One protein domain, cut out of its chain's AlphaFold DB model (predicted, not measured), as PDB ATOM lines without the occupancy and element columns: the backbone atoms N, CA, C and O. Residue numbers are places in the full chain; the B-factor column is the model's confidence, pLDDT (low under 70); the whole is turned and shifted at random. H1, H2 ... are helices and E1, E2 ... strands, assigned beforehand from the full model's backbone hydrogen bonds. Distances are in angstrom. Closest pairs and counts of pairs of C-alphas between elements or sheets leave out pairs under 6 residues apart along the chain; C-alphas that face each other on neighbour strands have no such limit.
ATOM      1  N   VAL A  16     264.668 195.503 252.331       89.75
ATOM      2  CA  VAL A  16     264.134 196.782 251.860       89.75
ATOM      3  C   VAL A  16     262.636 196.627 251.644       89.75
ATOM      4  O   VAL A  16     262.193 195.951 250.719       89.75
ATOM      5  N   GLU A  17     261.855 197.296 252.485       89.12
ATOM      6  CA  GLU A  17     260.399 197.336 252.395       89.12
ATOM      7  C   GLU A  17     259.919 198.787 252.370       89.12
ATOM      8  O   GLU A  17     260.299 199.610 253.202       89.12
ATOM      9  N   ILE A  18     259.074 199.094 251.394       86.50
ATOM     10  CA  ILE A  18     258.446 200.390 251.171       86.50
ATOM     11  C   ILE A  18     256.944 200.132 251.067       86.50
ATOM     12  O   ILE A  18     256.421 199.714 250.033       86.50
ATOM     13  N   ASN A  19     256.246 200.358 252.175       78.75
ATOM     14  CA  ASN A  19     254.816 200.127 252.322       78.75
ATOM     15  C   ASN A  19     254.011 201.436 252.297       78.75
ATOM     16  O   ASN A  19     254.490 202.511 252.659       78.75
ATOM     17  N   SER A  20     252.762 201.337 251.833       69.38
ATOM     18  CA  SER A  20     251.893 202.490 251.589       69.38
ATOM     19  C   SER A  20     251.577 203.288 252.854       69.38
ATOM     20  O   SER A  20     250.906 202.803 253.762       69.38
ATOM     21  N   ASN A  21     251.937 204.571 252.830       67.81
ATOM     22  CA  ASN A  21     251.265 205.631 253.586       67.81
ATOM     23  C   ASN A  21     250.242 206.413 252.725       67.81
ATOM     24  O   ASN A  21     249.530 207.269 253.245       67.81
ATOM     25  N   SER A  22     250.191 206.134 251.415       84.69
ATOM     26  CA  SER A  22     249.355 206.787 250.401       84.69
ATOM     27  C   SER A  22     249.070 205.825 249.238       84.69
ATOM     28  O   SER A  22     249.878 204.933 248.957       84.69
ATOM     29  N   ALA A  23     247.940 206.021 248.552       83.31
ATOM     30  CA  ALA A  23     247.587 205.307 247.319       83.31
ATOM     31  C   ALA A  23     248.412 205.773 246.101       83.31
ATOM     32  O   ALA A  23     248.506 205.056 245.113       83.31
ATOM     33  N   GLU A  24     249.026 206.954 246.187       85.38
ATOM     34  CA  GLU A  24     249.867 207.537 245.130       85.38
ATOM     35  C   GLU A  24     251.362 207.266 245.348       85.38
ATOM     36  O   GLU A  24     252.200 207.789 244.615       85.38
ATOM     37  N   LEU A  25     251.718 206.475 246.370       89.50
ATOM     38  CA  LEU A  25     253.110 206.129 246.625       89.50
ATOM     39  C   LEU A  25     253.699 205.448 245.384       89.50
ATOM     40  O   LEU A  25     253.177 204.443 244.895       89.50
ATOM     41  N   CYS A  26     254.801 206.003 244.897       91.44
ATOM     42  CA  CYS A  26     255.511 205.534 243.723       91.44
ATOM     43  C   CYS A  26     257.004 205.386 244.037       91.44
ATOM     44  O   CYS A  26     257.496 205.963 245.005       91.44
ATOM     45  N   ILE A  27     257.713 204.610 243.219       91.19
ATOM     46  CA  ILE A  27     259.170 204.461 243.276       91.19
ATOM     47  C   ILE A  27     259.802 204.994 241.992       91.19
ATOM     48  O   ILE A  27     259.312 204.767 240.886       91.19
ATOM     49  N   THR A  28     260.892 205.736 242.114       90.56
ATOM     50  CA  THR A  28     261.650 206.243 240.969       90.56
ATOM     51  C   THR A  28     262.599 205.182 240.413       90.56
ATOM     52  O   THR A  28     263.020 204.245 241.092       90.56
ATOM     53  N   GLU A  29     263.017 205.365 239.162       87.88
ATOM     54  CA  GLU A  29     264.009 204.494 238.517       87.88
ATOM     55  C   GLU A  29     265.368 204.526 239.222       87.88
ATOM     56  O   GLU A  29     266.094 203.532 239.230       87.88
ATOM     57  N   GLN A  30     265.721 205.673 239.807       87.75
ATOM     58  CA  GLN A  30     266.964 205.820 240.549       87.75
ATOM     59  C   GLN A  30     266.906 205.054 241.871       87.75
ATOM     60  O   GLN A  30     267.874 204.385 242.219       87.75
ATOM     61  N   GLU A  31     265.785 205.118 242.593       90.56
ATOM     62  CA  GLU A  31     265.599 204.370 243.839       90.56
ATOM     63  C   GLU A  31     265.685 202.867 243.593       90.56
ATOM     64  O   GLU A  31     266.506 202.204 244.226       90.56
ATOM     65  N   ILE A  32     264.933 202.336 242.619       90.69
ATOM     66  CA  ILE A  32     265.000 200.902 242.317       90.69
ATOM     67  C   ILE A  32     266.404 200.498 241.853       90.69
ATOM     68  O   ILE A  32     266.936 199.503 242.331       90.69
ATOM     69  N   SER A  33     267.069 201.300 241.014       89.44
ATOM     70  CA  SER A  33     268.444 201.018 240.583       89.44
ATOM     71  C   SER A  33     269.426 200.998 241.757       89.44
ATOM     72  O   SER A  33     270.316 200.151 241.785       89.44
ATOM     73  N   ASN A  34     269.272 201.900 242.730       89.88
ATOM     74  CA  ASN A  34     270.098 201.912 243.935       89.88
ATOM     75  C   ASN A  34     269.866 200.643 244.761       89.88
ATOM     76  O   ASN A  34     270.827 200.036 245.232       89.88
ATOM     77  N   PHE A  35     268.611 200.211 244.899       90.75
ATOM     78  CA  PHE A  35     268.282 198.993 245.633       90.75
ATOM     79  C   PHE A  35     268.820 197.732 244.952       90.75
ATOM     80  O   PHE A  35     269.382 196.884 245.638       90.75
ATOM     81  N   LEU A  36     268.728 197.642 243.622       89.56
ATOM     82  CA  LEU A  36     269.246 196.517 242.835       89.56
ATOM     83  C   LEU A  36     270.783 196.462 242.794       89.56
ATOM     84  O   LEU A  36     271.350 195.392 242.600       89.56
ATOM     85  N   SER A  37     271.466 197.600 242.972       87.88
ATOM     86  CA  SER A  37     272.932 197.685 242.858       87.88
ATOM     87  C   SER A  37     273.704 196.936 243.950       87.88
ATOM     88  O   SER A  37     274.863 196.584 243.739       87.88
ATOM     89  N   ASN A  38     273.081 196.690 245.107       87.00
ATOM     90  CA  ASN A  38     273.679 195.908 246.183       87.00
ATOM     91  C   ASN A  38     273.030 194.531 246.231       87.00
ATOM     92  O   ASN A  38     271.851 194.390 246.553       87.00
ATOM     93  N   GLU A  39     273.834 193.505 245.973       84.00
ATOM     94  CA  GLU A  39     273.338 192.140 245.922       84.00
ATOM     95  C   GLU A  39     272.834 191.606 247.273       84.00
ATOM     96  O   GLU A  39     272.036 190.674 247.310       84.00
ATOM     97  N   ASN A  40     273.250 192.229 248.376       85.94
ATOM     98  CA  ASN A  40     272.835 191.860 249.729       85.94
ATOM     99  C   ASN A  40     271.487 192.478 250.134       85.94
ATOM    100  O   ASN A  40     271.051 192.294 251.271       85.94
ATOM    101  N   ASN A  41     270.845 193.241 249.247       88.44
ATOM    102  CA  ASN A  41     269.505 193.752 249.488       88.44
ATOM    103  C   ASN A  41     268.462 192.690 249.123       88.44
ATOM    104  O   ASN A  41     268.361 192.283 247.963       88.44
ATOM    105  N   ASP A  42     267.646 192.311 250.101       86.88
ATOM    106  CA  ASP A  42     266.432 191.534 249.881       86.88
ATOM    107  C   ASP A  42     265.281 192.519 249.664       86.88
ATOM    108  O   ASP A  42     264.878 193.251 250.572       86.88
ATOM    109  N   ILE A  43     264.779 192.590 248.432       87.31
ATOM    110  CA  ILE A  43     263.704 193.517 248.076       87.31
ATOM    111  C   ILE A  43     262.364 192.869 248.408       87.31
ATOM    112  O   ILE A  43     261.962 191.903 247.764       87.31
ATOM    113  N   GLY A  44     261.693 193.404 249.425       84.75
ATOM    114  CA  GLY A  44     260.374 192.965 249.855       84.75
ATOM    115  C   GLY A  44     259.260 193.797 249.222       84.75
ATOM    116  O   GLY A  44     259.234 194.058 248.019       84.75
ATOM    117  N   THR A  45     258.313 194.229 250.055       84.44
ATOM    118  CA  THR A  45     257.168 195.044 249.629       84.44
ATOM    119  C   THR A  45     257.633 196.344 248.977       84.44
ATOM    120  O   THR A  45     258.303 197.135 249.625       84.44
ATOM    121  N   MET A  46     257.237 196.598 247.730       88.00
ATOM    122  CA  MET A  46     257.507 197.851 247.004       88.00
ATOM    123  C   MET A  46     256.211 198.632 246.725       88.00
ATOM    124  O   MET A  46     255.120 198.070 246.857       88.00
ATOM    125  N   PRO A  47     256.267 199.902 246.283       89.81
ATOM    126  CA  PRO A  47     255.100 200.614 245.760       89.81
ATOM    127  C   PRO A  47     254.510 199.933 244.516       89.81
ATOM    128  O   PRO A  47     255.163 199.108 243.885       89.81
ATOM    129  N   GLN A  48     253.253 200.233 244.168       88.69
ATOM    130  CA  GLN A  48     252.598 199.651 242.978       88.69
ATOM    131  C   GLN A  48     252.956 200.373 241.668       88.69
ATOM    132  O   GLN A  48     252.746 199.825 240.585       88.69
ATOM    133  N   PHE A  49     253.488 201.595 241.757       89.19
ATOM    134  CA  PHE A  49     253.687 202.473 240.608       89.19
ATOM    135  C   PHE A  49     255.125 202.967 240.519       89.19
ATOM    136  O   PHE A  49     255.763 203.248 241.536       89.19
ATOM    137  N   TYR A  50     255.603 203.144 239.290       90.75
ATOM    138  CA  TYR A  50     256.773 203.973 239.038       90.75
ATOM    139  C   TYR A  50     256.370 205.447 239.056       90.75
ATOM    140  O   TYR A  50     255.297 205.810 238.572       90.75
ATOM    141  N   CYS A  51     257.215 206.305 239.621       89.88
ATOM    142  CA  CYS A  51     256.988 207.744 239.562       89.88
ATOM    143  C   CYS A  51     257.150 208.246 238.123       89.88
ATOM    144  O   CYS A  51     258.024 207.774 237.393       89.88
ATOM    145  N   SER A  52     256.353 209.245 237.730       82.25
ATOM    146  CA  SER A  52     256.504 209.919 236.436       82.25
ATOM    147  C   SER A  52     257.947 210.379 236.234       82.25
ATOM    148  O   SER A  52     258.562 210.925 237.153       82.25
ATOM    149  N   ALA A  53     258.481 210.160 235.031       70.31
ATOM    150  CA  ALA A  53     259.874 210.443 234.725       70.31
ATOM    151  C   ALA A  53     260.237 211.896 235.073       70.31
ATOM    152  O   ALA A  53     259.755 212.847 234.456       70.31
ATOM    153  N   VAL A  54     261.136 212.065 236.041       57.50
ATOM    154  CA  VAL A  54     261.899 213.302 236.191       57.50
ATOM    155  C   VAL A  54     263.032 213.200 235.180       57.50
ATOM    156  O   VAL A  54     263.749 212.200 235.189       57.50
ATOM    157  N   ASN A  55     263.159 214.184 234.283       51.69
ATOM    158  CA  ASN A  55     264.192 214.227 233.243       51.69
ATOM    159  C   ASN A  55     265.557 213.857 233.831       51.69
ATOM    160  O   ASN A  55     266.211 214.658 234.495       51.69
TER     161      ASN A  55
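AT A GLANCE: This is residues 16 to 55 of the 235 residues of the protein "Protein CBG06484" of Caenorhabditis briggsae (UniProt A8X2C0). With little regular structure, the domain is a flat loop of chain: the one helix H1 makes part of its rim, and the strand E1 follows as the chain turns back. The unnamed stretches 16 to 28 and 44 to 55 make most of the rest, tied where residues 26 to 27 pair, parallel, with 49 to 50. The printed part has 40 residues, 12 of them in named elements, H1 then E1, class mixed. It is only just compact, close to loose, with a radius of gyration of the C-alphas of 10.6 A and spans of 28 by 25 by 11 A.

IN THESE COORDINATES: H1, residues 29 to 37, is 12.0 A long and begins at C-alpha 29 (264.009, 204.494, 238.517). E1, residues 41 to 43, ends at C-alpha 43 (263.704, 193.517, 248.076).

HOW THE PARTS SIT: In H1, every O i to N i+4 pair is within hydrogen-bond range. A tight link joins H1 to E1; their closest C-alphas, of Phe 35 and Asn 41, are 6.6 A apart. E1 pairs with no named strand.

THE WHOLE: The C-alphas farthest apart, of Asn 40 and Asn 55, are 29.1 A apart. The printed part has no cut. Mean pLDDT of the printed part is 84.7; residues 20 to 21 and 54 to 55 are under 70.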